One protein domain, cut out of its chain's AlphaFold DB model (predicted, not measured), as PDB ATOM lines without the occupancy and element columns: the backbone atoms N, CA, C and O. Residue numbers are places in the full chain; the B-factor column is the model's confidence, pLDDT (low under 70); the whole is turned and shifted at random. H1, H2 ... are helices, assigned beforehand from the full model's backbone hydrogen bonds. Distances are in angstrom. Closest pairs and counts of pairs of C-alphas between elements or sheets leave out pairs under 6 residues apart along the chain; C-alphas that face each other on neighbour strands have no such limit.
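Overview. This is residues 805 to 813 and 821 to 923 of the 1055 residues of an uncharacterized protein of Pycnoporus cinnabarinus (UniProt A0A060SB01). The longest helix, H3, runs between H1 and H6, packed on opposite sides of it; H2 runs near it, and H5 bridges H2 and H3. The printed part has 112 residues with six named helices, H1 to H6, and no named strand: all helix. It is compact, radius of gyration of the C-alphas 13.4 A, spanning 34 by 31 by 26 A.

Along the chain. H3, residues 852 to 869, 25.7 A long, begins at C-alpha 852 (-20.380, 5.804, 103.214). H1 is 805 to 813, H2 829 to 845, H4 873 to 876, H5 883 to 896, and H6 899 to 910, ending at C-alpha 910 (-32.391, -8.325, 92.257).

Arrangement. H3, the hub, touches H6, closest C-alphas Glu 863 and Ala 908, 5.0 A. Its residues 853 to 858 alone touch H1, closest C-alphas Ile 854 and Glu 809, 5.0 A. H2 residues 840 to 844 alone touch H5 residues 885 to 889 at a steep tilt of 61 degrees, closest C-alphas Ala 844 and Phe 889, 5.2 A. H4 touches H2 and H3, Met 875 having the closest C-alpha to Pro 829, 5.0 A, and Thr 869, 5.1 A. Every O i to N i+4 pair is within hydrogen-bond range in H1, H2, H3, H5 and H6; H4 is too short for one.

Size, cuts and confidence. Residues 814 to 820 are not printed; C-alphas 813 and 821 are 13.1 A apart. Of the links printed whole, none is long. Residue 918 alone has pLDDT under 70.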
ATOM      1  N   ASP A 805     -25.694  14.063 110.003       88.38
ATOM      2  CA  ASP A 805     -25.296  12.774 109.411       88.38
ATOM      3  C   ASP A 805     -25.152  11.666 110.467       88.38
ATOM      4  O   ASP A 805     -25.721  10.584 110.330       88.38
ATOM      5  N   GLY A 806     -24.501  11.958 111.599       91.00
ATOM      6  CA  GLY A 806     -24.327  10.977 112.677       91.00
ATOM      7  C   GLY A 806     -25.644  10.521 113.322       91.00
ATOM      8  O   GLY A 806     -25.791   9.353 113.679       91.00
ATOM      9  N   ARG A 807     -26.645  11.410 113.438       93.31
ATOM     10  CA  ARG A 807     -27.974  11.032 113.952       93.31
ATOM     11  C   ARG A 807     -28.755  10.220 112.925       93.31
ATOM     12  O   ARG A 807     -29.480   9.303 113.304       93.31
ATOM     13  N   LEU A 808     -28.599  10.533 111.638       94.75
ATOM     14  CA  LEU A 808     -29.194   9.765 110.548       94.75
ATOM     15  C   LEU A 808     -28.693   8.317 110.555       94.75
ATOM     16  O   LEU A 808     -29.495   7.380 110.584       94.75
ATOM     17  N   GLU A 809     -27.372   8.149 110.583       95.38
ATOM     18  CA  GLU A 809     -26.707   6.850 110.638       95.38
ATOM     19  C   GLU A 809     -27.162   6.044 111.862       95.38
ATOM     20  O   GLU A 809     -27.603   4.897 111.731       95.38
ATOM     21  N   GLN A 810     -27.113   6.657 113.051       96.31
ATOM     22  CA  GLN A 810     -27.511   6.016 114.302       96.31
ATOM     23  C   GLN A 810     -28.957   5.513 114.241       96.31
ATOM     24  O   GLN A 810     -29.221   4.372 114.617       96.31
ATOM     25  N   ARG A 811     -29.894   6.317 113.729       96.69
ATOM     26  CA  ARG A 811     -31.310   5.927 113.652       96.69
ATOM     27  C   ARG A 811     -31.580   4.836 112.641       96.69
ATOM     28  O   ARG A 811     -32.371   3.942 112.932       96.69
ATOM     29  N   LEU A 812     -30.916   4.869 111.487       97.00
ATOM     30  CA  LEU A 812     -31.004   3.776 110.520       97.00
ATOM     31  C   LEU A 812     -30.516   2.474 111.155       97.00
ATOM     32  O   LEU A 812     -31.255   1.489 111.157       97.00
ATOM     33  N   LYS A 813     -29.334   2.493 111.783       97.25
ATOM     34  CA  LYS A 813     -28.770   1.329 112.480       97.25
ATOM     35  C   LYS A 813     -29.688   0.813 113.588       97.25
ATOM     36  O   LYS A 813     -29.978  -0.382 113.618       97.25
ATOM     37  N   THR A 821     -35.603  -8.069 115.064       97.50
ATOM     38  CA  THR A 821     -36.204  -8.815 116.181       97.50
ATOM     39  C   THR A 821     -37.720  -8.951 116.101       97.50
ATOM     40  O   THR A 821     -38.315  -9.638 116.934       97.50
ATOM     41  N   ILE A 822     -38.361  -8.318 115.113       97.81
ATOM     42  CA  ILE A 822     -39.812  -8.377 114.936       97.81
ATOM     43  C   ILE A 822     -40.174  -9.646 114.167       97.81
ATOM     44  O   ILE A 822     -39.620  -9.950 113.111       97.81
ATOM     45  N   THR A 823     -41.153 -10.394 114.675       96.94
ATOM     46  CA  THR A 823     -41.666 -11.568 113.957       96.94
ATOM     47  C   THR A 823     -42.401 -11.131 112.688       96.94
ATOM     48  O   THR A 823     -43.323 -10.318 112.745       96.94
ATOM     49  N   THR A 824     -42.045 -11.710 111.541       95.00
ATOM     50  CA  THR A 824     -42.554 -11.302 110.217       95.00
ATOM     51  C   THR A 824     -44.077 -11.379 110.070       95.00
ATOM     52  O   THR A 824     -44.636 -10.677 109.235       95.00
ATOM     53  N   SER A 825     -44.770 -12.172 110.896       94.75
ATOM     54  CA  SER A 825     -46.238 -12.251 110.926       94.75
ATOM     55  C   SER A 825     -46.930 -10.984 111.437       94.75
ATOM     56  O   SER A 825     -48.110 -10.801 111.157       94.75
ATOM     57  N   TYR A 826     -46.226 -10.133 112.191       94.62
ATOM     58  CA  TYR A 826     -46.753  -8.867 112.721       94.62
ATOM     59  C   TYR A 826     -46.578  -7.695 111.752       94.62
ATOM     60  O   TYR A 826     -47.145  -6.625 111.953       94.62
ATOM     61  N   LEU A 827     -45.784  -7.883 110.699       96.06
ATOM     62  CA  LEU A 827     -45.467  -6.836 109.749       96.06
ATOM     63  C   LEU A 827     -46.493  -6.825 108.614       96.06
ATOM     64  O   LEU A 827     -46.622  -7.808 107.885       96.06
ATOM     65  N   ASP A 828     -47.183  -5.699 108.421       95.81
ATOM     66  CA  ASP A 828     -47.991  -5.476 107.219       95.81
ATOM     67  C   ASP A 828     -47.061  -5.165 106.034       95.81
ATOM     68  O   ASP A 828     -46.457  -4.084 106.004       95.81
ATOM     69  N   PRO A 829     -46.951  -6.059 105.028       95.62
ATOM     70  CA  PRO A 829     -46.022  -5.862 103.924       95.62
ATOM     71  C   PRO A 829     -46.286  -4.593 103.129       95.62
ATOM     72  O   PRO A 829     -45.346  -3.985 102.622       95.62
ATOM     73  N   VAL A 830     -47.549  -4.173 103.028       94.56
ATOM     74  CA  VAL A 830     -47.924  -2.963 102.290       94.56
ATOM     75  C   VAL A 830     -47.411  -1.731 103.026       94.56
ATOM     76  O   VAL A 830     -46.771  -0.873 102.424       94.56
ATOM     77  N   ARG A 831     -47.625  -1.671 104.343       94.38
ATOM     78  CA  ARG A 831     -47.172  -0.553 105.172       94.38
ATOM     79  C   ARG A 831     -45.648  -0.476 105.256       94.38
ATOM     80  O   ARG A 831     -45.093   0.601 105.074       94.38
ATOM     81  N   VAL A 832     -44.968  -1.605 105.488       95.94
ATOM     82  CA  VAL A 832     -43.495  -1.661 105.583       95.94
ATOM     83  C   VAL A 832     -42.847  -1.163 104.299       95.94
ATOM     84  O   VAL A 832     -41.999  -0.275 104.332       95.94
ATOM     85  N   THR A 833     -43.267  -1.703 103.155       95.12
ATOM     86  CA  THR A 833     -42.685  -1.336 101.859       95.12
ATOM     87  C   THR A 833     -42.994   0.104 101.457       95.12
ATOM     88  O   THR A 833     -42.144   0.754 100.847       95.12
ATOM     89  N   ALA A 834     -44.166   0.630 101.828       94.12
ATOM     90  CA  ALA A 834     -44.506   2.032 101.613       94.12
ATOM     91  C   ALA A 834     -43.617   2.979 102.438       94.12
ATOM     92  O   ALA A 834     -43.135   3.983 101.911       94.12
ATOM     93  N   GLU A 835     -43.357   2.654 103.704       95.56
ATOM     94  CA  GLU A 835     -42.529   3.474 104.597       95.56
ATOM     95  C   GLU A 835     -41.041   3.399 104.224       95.56
ATOM     96  O   GLU A 835     -40.384   4.436 104.156       95.56
ATOM     97  N   ILE A 836     -40.526   2.212 103.866       96.31
ATOM     98  CA  ILE A 836     -39.160   2.065 103.333       96.31
ATOM     99  C   ILE A 836     -39.014   2.850 102.029       96.31
ATOM    100  O   ILE A 836     -38.065   3.613 101.882       96.31
ATOM    101  N   GLY A 837     -39.949   2.723 101.085       95.06
ATOM    102  CA  GLY A 837     -39.863   3.495  99.847       95.06
ATOM    103  C   GLY A 837     -39.944   5.010 100.094       95.06
ATOM    104  O   GLY A 837     -39.206   5.759  99.464       95.06
ATOM    105  N   SER A 838     -40.736   5.467 101.073       94.00
ATOM    106  CA  SER A 838     -40.801   6.882 101.474       94.00
ATOM    107  C   SER A 838     -39.473   7.359 102.067       94.00
ATOM    108  O   SER A 838     -38.969   8.426 101.711       94.00
ATOM    109  N   LEU A 839     -38.853   6.547 102.927       95.44
ATOM    110  CA  LEU A 839     -37.517   6.795 103.465       95.44
ATOM    111  C   LEU A 839     -36.476   6.919 102.340       95.44
ATOM    112  O   LEU A 839     -35.706   7.878 102.329       95.44
ATOM    113  N   LEU A 840     -36.487   6.004 101.366       95.75
ATOM    114  CA  LEU A 840     -35.568   6.033 100.225       95.75
ATOM    115  C   LEU A 840     -35.785   7.267  99.341       95.75
ATOM    116  O   LEU A 840     -34.807   7.881  98.930       95.75
ATOM    117  N   VAL A 841     -37.036   7.671  99.090       94.31
ATOM    118  CA  VAL A 841     -37.340   8.906  98.341       94.31
ATOM    119  C   VAL A 841     -36.779  10.132  99.066       94.31
ATOM    120  O   VAL A 841     -36.136  10.970  98.436       94.31
ATOM    121  N   ASN A 842     -36.953  10.222 100.388       92.88
ATOM    122  CA  ASN A 842     -36.387  11.322 101.176       92.88
ATOM    123  C   ASN A 842     -34.854  11.349 101.123       92.88
ATOM    124  O   ASN A 842     -34.262  12.414 100.965       92.88
ATOM    125  N   LEU A 843     -34.201  10.188 101.234       94.06
ATOM    126  CA  LEU A 843     -32.741  10.089 101.134       94.06
ATOM    127  C   LEU A 843     -32.242  10.417  99.718       94.06
ATOM    128  O   LEU A 843     -31.219  11.077  99.566       94.06
ATOM    129  N   ALA A 844     -32.989  10.038  98.679       93.25
ATOM    130  CA  ALA A 844     -32.673  10.375  97.293       93.25
ATOM    131  C   ALA A 844     -32.705  11.888  97.033       93.25
ATOM    132  O   ALA A 844     -31.868  12.411  96.289       93.25
ATOM    133  N   GLN A 845     -33.624  12.601  97.689       92.00
ATOM    134  CA  GLN A 845     -33.748  14.056  97.597       92.00
ATOM    135  C   GLN A 845     -32.625  14.812  98.332       92.00
ATOM    136  O   GLN A 845     -32.393  15.983  98.038       92.00
ATOM    137  N   ARG A 846     -31.881  14.153  99.230       90.88
ATOM    138  CA  ARG A 846     -30.716  14.717  99.930       90.88
ATOM    139  C   ARG A 846     -29.428  14.352  99.204       90.88
ATOM    140  O   ARG A 846     -28.840  13.301  99.446       90.88
ATOM    141  N   SER A 847     -28.977  15.205  98.293       80.25
ATOM    142  CA  SER A 847     -27.699  14.996  97.594       80.25
ATOM    143  C   SER A 847     -26.483  15.035  98.517       80.25
ATOM    144  O   SER A 847     -25.525  14.316  98.256       80.25
ATOM    145  N   ASP A 848     -26.537  15.820  99.593       81.06
ATOM    146  CA  ASP A 848     -25.321  16.269 100.283       81.06
ATOM    147  C   ASP A 848     -25.013  15.479 101.569       81.06
ATOM    148  O   ASP A 848     -23.981  15.701 102.188       81.06
ATOM    149  N   VAL A 849     -25.902  14.560 101.968       77.19
ATOM    150  CA  VAL A 849     -25.942  13.976 103.330       77.19
ATOM    151  C   VAL A 849     -25.578  12.484 103.371       77.19
ATOM    152  O   VAL A 849     -25.307  11.938 104.434       77.19
ATOM    153  N   VAL A 850     -25.587  11.776 102.238       90.62
ATOM    154  CA  VAL A 850     -25.373  10.316 102.234       90.62
ATOM    155  C   VAL A 850     -23.881  10.004 102.173       90.62
ATOM    156  O   VAL A 850     -23.310   9.919 101.089       90.62
ATOM    157  N   ASP A 851     -23.258   9.831 103.333       94.44
ATOM    158  CA  ASP A 851     -21.888   9.336 103.453       94.44
ATOM    159  C   ASP A 851     -21.807   7.803 103.254       94.44
ATOM    160  O   ASP A 851     -22.808   7.112 103.031       94.44
ATOM    161  N   GLU A 852     -20.593   7.251 103.324       95.94
ATOM    162  CA  GLU A 852     -20.380   5.804 103.214       95.94
ATOM    163  C   GLU A 852     -21.128   5.028 104.318       95.94
ATOM    164  O   GLU A 852     -21.689   3.964 104.055       95.94
ATOM    165  N   SER A 853     -21.179   5.557 105.544       96.75
ATOM    166  CA  SER A 853     -21.759   4.872 106.703       96.75
ATOM    167  C   SER A 853     -23.287   4.744 106.610       96.75
ATOM    168  O   SER A 853     -23.850   3.662 106.818       96.75
ATOM    169  N   ILE A 854     -23.959   5.819 106.195       96.50
ATOM    170  CA  ILE A 854     -25.389   5.872 105.899       96.50
ATOM    171  C   ILE A 854     -25.690   4.974 104.704       96.50
ATOM    172  O   ILE A 854     -26.648   4.201 104.757       96.50
ATOM    173  N   ALA A 855     -24.865   5.013 103.651       96.69
ATOM    174  CA  ALA A 855     -25.041   4.139 102.495       96.69
ATOM    175  C   ALA A 855     -24.999   2.655 102.899       96.69
ATOM    176  O   ALA A 855     -25.878   1.890 102.503       96.69
ATOM    177  N   GLN A 856     -24.048   2.248 103.745       97.69
ATOM    178  CA  GLN A 856     -23.964   0.878 104.272       97.69
ATOM    179  C   GLN A 856     -25.192   0.500 105.118       97.69
ATOM    180  O   GLN A 856     -25.708  -0.619 105.008       97.69
ATOM    181  N   ALA A 857     -25.703   1.425 105.939       97.50
ATOM    182  CA  ALA A 857     -26.921   1.204 106.716       97.50
ATOM    183  C   ALA A 857     -28.150   1.019 105.805       97.50
ATOM    184  O   ALA A 857     -28.941   0.100 106.015       97.50
ATOM    185  N   VAL A 858     -28.279   1.819 104.742       97.69
ATOM    186  CA  VAL A 858     -29.347   1.667 103.739       97.69
ATOM    187  C   VAL A 858     -29.242   0.325 103.012       97.69
ATOM    188  O   VAL A 858     -30.256  -0.356 102.862       97.69
ATOM    189  N   VAL A 859     -28.038  -0.104 102.611       98.00
ATOM    190  CA  VAL A 859     -27.836  -1.438 102.014       98.00
ATOM    191  C   VAL A 859     -28.280  -2.532 102.978       98.00
ATOM    192  O   VAL A 859     -29.009  -3.432 102.576       98.00
ATOM    193  N   SER A 860     -27.921  -2.421 104.257       98.00
ATOM    194  CA  SER A 860     -28.317  -3.394 105.284       98.00
ATOM    195  C   SER A 860     -29.844  -3.480 105.448       98.00
ATOM    196  O   SER A 860     -30.391  -4.572 105.608       98.00
ATOM    197  N   LEU A 861     -30.556  -2.349 105.342       98.00
ATOM    198  CA  LEU A 861     -32.022  -2.320 105.336       98.00
ATOM    199  C   LEU A 861     -32.609  -3.012 104.091       98.00
ATOM    200  O   LEU A 861     -33.550  -3.799 104.211       98.00
ATOM    201  N   LEU A 862     -32.051  -2.753 102.904       97.94
ATOM    202  CA  LEU A 862     -32.483  -3.392 101.654       97.94
ATOM    203  C   LEU A 862     -32.207  -4.902 101.656       97.94
ATOM    204  O   LEU A 862     -33.040  -5.680 101.199       97.94
ATOM    205  N   GLU A 863     -31.077  -5.335 102.212       97.69
ATOM    206  CA  GLU A 863     -30.755  -6.751 102.399       97.69
ATOM    207  C   GLU A 863     -31.706  -7.435 103.374       97.69
ATOM    208  O   GLU A 863     -32.127  -8.568 103.143       97.69
ATOM    209  N   TRP A 864     -32.057  -6.773 104.479       97.56
ATOM    210  CA  TRP A 864     -33.084  -7.281 105.381       97.56
ATOM    211  C   TRP A 864     -34.420  -7.459 104.648       97.56
ATOM    212  O   TRP A 864     -35.050  -8.514 104.772       97.56
ATOM    213  N   LEU A 865     -34.814  -6.483 103.821       97.31
ATOM    214  CA  LEU A 865     -36.040  -6.562 103.032       97.31
ATOM    215  C   LEU A 865     -35.988  -7.741 102.047       97.31
ATOM    216  O   LEU A 865     -36.900  -8.566 102.056       97.31
ATOM    217  N   ALA A 866     -34.893  -7.873 101.287       97.00
ATOM    218  CA  ALA A 866     -34.640  -8.959 100.336       97.00
ATOM    219  C   ALA A 866     -34.625 -10.347 101.002       97.00
ATOM    220  O   ALA A 866     -35.223 -11.291 100.498       97.00
ATOM    221  N   ARG A 867     -34.010 -10.490 102.182       96.81
ATOM    222  CA  ARG A 867     -34.080 -11.744 102.953       96.81
ATOM    223  C   ARG A 867     -35.519 -12.061 103.351       96.81
ATOM    224  O   ARG A 867     -35.947 -13.210 103.259       96.81
ATOM    225  N   THR A 868     -36.279 -11.048 103.757       96.00
ATOM    226  CA  THR A 868     -37.656 -11.215 104.233       96.00
ATOM    227  C   THR A 868     -38.625 -11.578 103.104       96.00
ATOM    228  O   THR A 868     -39.573 -12.331 103.357       96.00
ATOM    229  N   THR A 869     -38.377 -11.156 101.853       95.19
ATOM    230  CA  THR A 869     -39.221 -11.511 100.690       95.19
ATOM    231  C   THR A 869     -39.326 -13.019 100.469       95.19
ATOM    232  O   THR A 869     -40.380 -13.502 100.058       95.19
ATOM    233  N   THR A 870     -38.282 -13.778 100.821       94.12
ATOM    234  CA  THR A 870     -38.284 -15.248 100.730       94.12
ATOM    235  C   THR A 870     -39.368 -15.883 101.606       94.12
ATOM    236  O   THR A 870     -39.961 -16.893 101.230       94.12
ATOM    237  N   SER A 871     -39.667 -15.261 102.752       94.12
ATOM    238  CA  SER A 871     -40.707 -15.700 103.688       94.12
ATOM    239  C   SER A 871     -42.066 -15.046 103.418       94.12
ATOM    240  O   SER A 871     -43.104 -15.694 103.554       94.12
ATOM    241  N   VAL A 872     -42.072 -13.776 102.999       95.44
ATOM    242  CA  VAL A 872     -43.276 -12.982 102.731       95.44
ATOM    243  C   VAL A 872     -43.122 -12.283 101.374       95.44
ATOM    244  O   VAL A 872     -42.672 -11.139 101.323       95.44
ATOM    245  N   PRO A 873     -43.541 -12.912 100.255       93.06
ATOM    246  CA  PRO A 873     -43.265 -12.411  98.899       93.06
ATOM    247  C   PRO A 873     -43.725 -10.972  98.625       93.06
ATOM    248  O   PRO A 873     -43.122 -10.258  97.831       93.06
ATOM    249  N   LYS A 874     -44.780 -10.507  99.310       93.50
ATOM    250  CA  LYS A 874     -45.288  -9.131  99.175       93.50
ATOM    251  C   LYS A 874     -44.324  -8.060  99.703       93.50
ATOM    252  O   LYS A 874     -44.463  -6.912  99.298       93.50
ATOM    253  N   MET A 875     -43.359  -8.422 100.554       93.88
ATOM    254  CA  MET A 875     -42.331  -7.500 101.060       93.88
ATOM    255  C   MET A 875     -41.375  -7.015  99.967       93.88
ATOM    256  O   MET A 875     -40.703  -6.010 100.157       93.88
ATOM    257  N   GLY A 876     -41.315  -7.684  98.812       91.50
ATOM    258  CA  GLY A 876     -40.446  -7.250  97.720       91.50
ATOM    259  C   GLY A 876     -40.950  -6.018  96.975       91.50
ATOM    260  O   GLY A 876     -40.187  -5.443  96.216       91.50
ATOM    261  N   ASN A 877     -42.210  -5.605  97.154       94.38
ATOM    262  CA  ASN A 877     -42.831  -4.566  96.332       94.38
ATOM    263  C   ASN A 877     -42.747  -3.169  96.972       94.38
ATOM    264  O   ASN A 877     -43.611  -2.820  97.772       94.38
ATOM    265  N   LEU A 878     -41.754  -2.357  96.599       94.00
ATOM    266  CA  LEU A 878     -41.591  -0.974  97.068       94.00
ATOM    267  C   LEU A 878     -42.607  -0.034  96.394       94.00
ATOM    268  O   LEU A 878     -42.410   0.395  95.259       94.00
ATOM    269  N   GLN A 879     -43.699   0.300  97.088       87.62
ATOM    270  CA  GLN A 879     -44.861   0.977  96.482       87.62
ATOM    271  C   GLN A 879     -44.710   2.493  96.269       87.62
ATOM    272  O   GLN A 879     -45.429   3.070  95.455       87.62
ATOM    273  N   THR A 880     -43.825   3.157  97.012       91.31
ATOM    274  CA  THR A 880     -43.770   4.630  97.094       91.31
ATOM    275  C   THR A 880     -42.660   5.271  96.263       91.31
ATOM    276  O   THR A 880     -42.743   6.467  95.997       91.31
ATOM    277  N   ILE A 881     -41.660   4.508  95.813       93.75
ATOM    278  CA  ILE A 881     -40.533   5.021  95.024       93.75
ATOM    279  C   ILE A 881     -40.676   4.639  93.549       93.75
ATOM    280  O   ILE A 881     -40.969   3.489  93.227       93.75
ATOM    281  N   SER A 882     -40.475   5.601  92.645       94.00
ATOM    282  CA  SER A 882     -40.495   5.321  91.209       94.00
ATOM    283  C   SER A 882     -39.238   4.552  90.788       94.00
ATOM    284  O   SER A 882     -38.182   4.648  91.418       94.00
ATOM    285  N   SER A 883     -39.326   3.798  89.687       94.25
ATOM    286  CA  SER A 883     -38.156   3.092  89.153       94.25
ATOM    287  C   SER A 883     -37.017   4.036  88.757       94.25
ATOM    288  O   SER A 883     -35.859   3.625  88.787       94.25
ATOM    289  N   GLU A 884     -37.344   5.268  88.367       94.12
ATOM    290  CA  GLU A 884     -36.370   6.289  87.989       94.12
ATOM    291  C   GLU A 884     -35.656   6.841  89.231       94.12
ATOM    292  O   GLU A 884     -34.426   6.813  89.288       94.12
ATOM    293  N   ASP A 885     -36.416   7.225  90.263       92.50
ATOM    294  CA  ASP A 885     -35.869   7.752  91.520       92.50
ATOM    295  C   ASP A 885     -35.010   6.711  92.245       92.50
ATOM    296  O   ASP A 885     -33.917   7.018  92.723       92.50
ATOM    297  N   PHE A 886     -35.471   5.454  92.292       95.94
ATOM    298  CA  PHE A 886     -34.698   4.367  92.891       95.94
ATOM    299  C   PHE A 886     -33.426   4.073  92.094       95.94
ATOM    300  O   PHE A 886     -32.376   3.852  92.692       95.94
ATOM    301  N   GLY A 887     -33.495   4.096  90.757       95.62
ATOM    302  CA  GLY A 887     -32.326   3.910  89.897       95.62
ATOM    303  C   GLY A 887     -31.256   4.970  90.158       95.62
ATOM    304  O   GLY A 887     -30.108   4.625  90.437       95.62
ATOM    305  N   ALA A 888     -31.655   6.244  90.168       94.69
ATOM    306  CA  ALA A 888     -30.759   7.362  90.454       94.69
ATOM    307  C   ALA A 888     -30.167   7.295  91.873       94.69
ATOM    308  O   ALA A 888     -28.975   7.540  92.067       94.69
ATOM    309  N   PHE A 889     -30.978   6.931  92.872       96.00
ATOM    310  CA  PHE A 889     -30.507   6.774  94.248       96.00
ATOM    311  C   PHE A 889     -29.539   5.598  94.402       96.00
ATOM    312  O   PHE A 889     -28.499   5.739  95.041       96.00
ATOM    313  N   ARG A 890     -29.835   4.454  93.776       97.12
ATOM    314  CA  ARG A 890     -28.966   3.271  93.776       97.12
ATOM    315  C   ARG A 890     -27.603   3.585  93.170       97.12
ATOM    316  O   ARG A 890     -26.591   3.178  93.732       97.12
ATOM    317  N   ASP A 891     -27.567   4.290  92.045       96.31
ATOM    318  CA  ASP A 891     -26.306   4.639  91.391       96.31
ATOM    319  C   ASP A 891     -25.474   5.580  92.288       96.31
ATOM    320  O   ASP A 891     -24.281   5.349  92.472       96.31
ATOM    321  N   ARG A 892     -26.119   6.524  92.993       95.44
ATOM    322  CA  ARG A 892     -25.460   7.357  94.016       95.44
ATOM    323  C   ARG A 892     -24.920   6.543  95.193       95.44
ATOM    324  O   ARG A 892     -23.795   6.772  95.625       95.44
ATOM    325  N   LEU A 893     -25.688   5.579  95.708       96.69
ATOM    326  CA  LEU A 893     -25.203   4.674  96.756       96.69
ATOM    327  C   LEU A 893     -23.965   3.909  96.276       96.69
ATOM    328  O   LEU A 893     -22.984   3.810  97.007       96.69
ATOM    329  N   LYS A 894     -23.964   3.416  95.032       97.00
ATOM    330  CA  LYS A 894     -22.798   2.728  94.464       97.00
ATOM    331  C   LYS A 894     -21.565   3.616  94.395       97.00
ATOM    332  O   LYS A 894     -20.469   3.081  94.520       97.00
ATOM    333  N   ASP A 895     -21.703   4.917  94.195       96.12
ATOM    334  CA  ASP A 895     -20.551   5.818  94.157       96.12
ATOM    335  C   ASP A 895     -19.893   5.981  95.535       96.12
ATOM    336  O   ASP A 895     -18.672   6.113  95.610       96.12
ATOM    337  N   MET A 896     -20.675   5.877  96.617       96.50
ATOM    338  CA  MET A 896     -20.200   6.039  98.000       96.50
ATOM    339  C   MET A 896     -19.728   4.732  98.660       96.50
ATOM    340  O   MET A 896     -19.026   4.772  99.665       96.50
ATOM    341  N   LEU A 897     -20.104   3.570  98.122       97.38
ATOM    342  CA  LEU A 897     -19.827   2.257  98.721       97.38
ATOM    343  C   LEU A 897     -18.511   1.623  98.233       97.38
ATOM    344  O   LEU A 897     -18.079   1.815  97.093       97.38
ATOM    345  N   THR A 898     -17.910   0.763  99.059       97.50
ATOM    346  CA  THR A 898     -16.806  -0.118  98.632       97.50
ATOM    347  C   THR A 898     -17.301  -1.241  97.716       97.50
ATOM    348  O   THR A 898     -18.496  -1.518  97.634       97.50
ATOM    349  N   VAL A 899     -16.381  -1.918  97.017       96.81
ATOM    350  CA  VAL A 899     -16.713  -2.997  96.062       96.81
ATOM    351  C   VAL A 899     -17.574  -4.091  96.703       96.81
ATOM    352  O   VAL A 899     -18.583  -4.478  96.123       96.81
ATOM    353  N   GLU A 900     -17.233  -4.519  97.919       97.69
ATOM    354  CA  GLU A 900     -17.986  -5.539  98.663       97.69
ATOM    355  C   GLU A 900     -19.441  -5.111  98.912       97.69
ATOM    356  O   GLU A 900     -20.380  -5.865  98.662       97.69
ATOM    357  N   TRP A 901     -19.656  -3.868  99.346       97.81
ATOM    358  CA  TRP A 901     -21.001  -3.355  99.600       97.81
ATOM    359  C   TRP A 901     -21.805  -3.096  98.318       97.81
ATOM    360  O   TRP A 901     -23.032  -3.195  98.346       97.81
ATOM    361  N   LYS A 902     -21.149  -2.816  97.182       97.75
ATOM    362  CA  LYS A 902     -21.826  -2.722  95.873       97.75
ATOM    363  C   LYS A 902     -22.403  -4.069  95.446       97.75
ATOM    364  O   LYS A 902     -23.543  -4.110  94.993       97.75
ATOM    365  N   GLU A 903     -21.646  -5.153  95.622       97.62
ATOM    366  CA  GLU A 903     -22.114  -6.512  95.311       97.62
ATOM    367  C   GLU A 903     -23.325  -6.894  96.176       97.62
ATOM    368  O   GLU A 903     -24.311  -7.426  95.668       97.62
ATOM    369  N   ARG A 904     -23.285  -6.539  97.466       98.12
ATOM    370  CA  ARG A 904     -24.393  -6.703  98.420       98.12
ATOM    371  C   ARG A 904     -25.646  -5.918  98.020       98.12
ATOM    372  O   ARG A 904     -26.746  -6.470  98.008       98.12
ATOM    373  N   LEU A 905     -25.480  -4.654  97.623       97.81
ATOM    374  CA  LEU A 905     -26.571  -3.820  97.114       97.81
ATOM    375  C   LEU A 905     -27.199  -4.414  95.844       97.81
ATOM    376  O   LEU A 905     -28.424  -4.458  95.736       97.81
ATOM    377  N   ASP A 906     -26.380  -4.874  94.896       97.56
ATOM    378  CA  ASP A 906     -26.861  -5.476  93.649       97.56
ATOM    379  C   ASP A 906     -27.629  -6.776  93.906       97.56
ATOM    380  O   ASP A 906     -28.716  -6.960  93.356       97.56
ATOM    381  N   ALA A 907     -27.122  -7.625  94.805       97.25
ATOM    382  CA  ALA A 907     -27.803  -8.844  95.227       97.25
ATOM    383  C   ALA A 907     -29.168  -8.550  95.873       97.25
ATOM    384  O   ALA A 907     -30.161  -9.176  95.506       97.25
ATOM    385  N   ALA A 908     -29.244  -7.569  96.781       97.12
ATOM    386  CA  ALA A 908     -30.507  -7.165  97.396       97.12
ATOM    387  C   ALA A 908     -31.496  -6.604  96.360       97.12
ATOM    388  O   ALA A 908     -32.673  -6.955  96.376       97.12
ATOM    389  N   CYS A 909     -31.027  -5.769  95.425       96.62
ATOM    390  CA  CYS A 909     -31.876  -5.147  94.406       96.62
ATOM    391  C   CYS A 909     -32.491  -6.153  93.420       96.62
ATOM    392  O   CYS A 909     -33.579  -5.889  92.913       96.62
ATOM    393  N   CYS A 910     -31.840  -7.288  93.140       96.62
ATOM    394  CA  CYS A 910     -32.391  -8.325  92.257       96.62
ATOM    395  C   CYS A 910     -33.688  -8.958  92.788       96.62
ATOM    396  O   CYS A 910     -34.492  -9.441  91.992       96.62
ATOM    397  N   GLU A 911     -33.903  -8.926  94.106       96.25
ATOM    398  CA  GLU A 911     -35.076  -9.504  94.774       96.25
ATOM    399  C   GLU A 911     -36.214  -8.485  94.995       96.25
ATOM    400  O   GLU A 911     -37.293  -8.846  95.473       96.25
ATOM    401  N   LEU A 912     -35.995  -7.206  94.662       96.19
ATOM    402  CA  LEU A 912     -36.954  -6.122  94.884       96.19
ATOM    403  C   LEU A 912     -37.710  -5.762  93.596       96.19
ATOM    404  O   LEU A 912     -37.143  -5.630  92.513       96.19
ATOM    405  N   VAL A 913     -39.016  -5.553  93.733       94.50
ATOM    406  CA  VAL A 913     -39.938  -5.104  92.687       94.50
ATOM    407  C   VAL A 913     -40.336  -3.659  92.984       94.50
ATOM    408  O   VAL A 913     -40.764  -3.339  94.090       94.50
ATOM    409  N   LEU A 914     -40.210  -2.775  91.998       94.06
ATOM    410  CA  LEU A 914     -40.539  -1.355  92.148       94.06
ATOM    411  C   LEU A 914     -41.984  -1.102  91.702       94.06
ATOM    412  O   LEU A 914     -42.395  -1.545  90.627       94.06
ATOM    413  N   GLY A 915     -42.758  -0.418  92.543       86.50
ATOM    414  CA  GLY A 915     -44.145  -0.052  92.278       86.50
ATOM    415  C   GLY A 915     -44.292   1.239  91.467       86.50
ATOM    416  O   GLY A 915     -43.343   1.988  91.245       86.50
ATOM    417  N   ASN A 916     -45.523   1.526  91.034       83.94
ATOM    418  CA  ASN A 916     -45.863   2.810  90.421       83.94
ATOM    419  C   ASN A 916     -46.165   3.823  91.535       83.94
ATOM    420  O   ASN A 916     -47.189   3.691  92.204       83.94
ATOM    421  N   ALA A 917     -45.297   4.821  91.720       76.56
ATOM    422  CA  ALA A 917     -45.456   5.864  92.736       76.56
ATOM    423  C   ALA A 917     -46.823   6.564  92.603       76.56
ATOM    424  O   ALA A 917     -47.087   7.231  91.601       76.56
ATOM    425  N   SER A 918     -47.713   6.392  93.587       64.38
ATOM    426  CA  SER A 918     -49.101   6.872  93.483       64.38
ATOM    427  C   SER A 918     -49.495   7.950  94.492       64.38
ATOM    428  O   SER A 918     -50.597   8.483  94.378       64.38
ATOM    429  N   ALA A 919     -48.651   8.286  95.472       79.44
ATOM    430  CA  ALA A 919     -48.990   9.267  96.503       79.44
ATOM    431  C   ALA A 919     -47.824  10.232  96.787       79.44
ATOM    432  O   ALA A 919     -46.696   9.772  96.972       79.44
ATOM    433  N   PRO A 920     -48.074  11.555  96.834       82.50
ATOM    434  CA  PRO A 920     -47.070  12.517  97.273       82.50
ATOM    435  C   PRO A 920     -46.706  12.270  98.742       82.50
ATOM    436  O   PRO A 920     -47.570  11.913  99.547       82.50
ATOM    437  N   LEU A 921     -45.435  12.491  99.092       81.38
ATOM    438  CA  LEU A 921     -45.012  12.463 100.488       81.38
ATOM    439  C   LEU A 921     -45.764  13.527 101.282       81.38
ATOM    440  O   LEU A 921     -45.761  14.708 100.932       81.38
ATOM    441  N   GLN A 922     -46.398  13.097 102.367       87.56
ATOM    442  CA  GLN A 922     -46.982  14.008 103.336       87.56
ATOM    443  C   GLN A 922     -45.937  14.315 104.397       87.56
ATOM    444  O   GLN A 922     -45.555  13.434 105.170       87.56
ATOM    445  N   ASN A 923     -45.483  15.565 104.425       88.19
ATOM    446  CA  ASN A 923     -44.582  16.029 105.467       88.19
ATOM    447  C   ASN A 923     -45.298  15.980 106.825       88.19
ATOM    448  O   ASN A 923     -46.471  16.363 106.907       88.19
TER     449      ASN A 923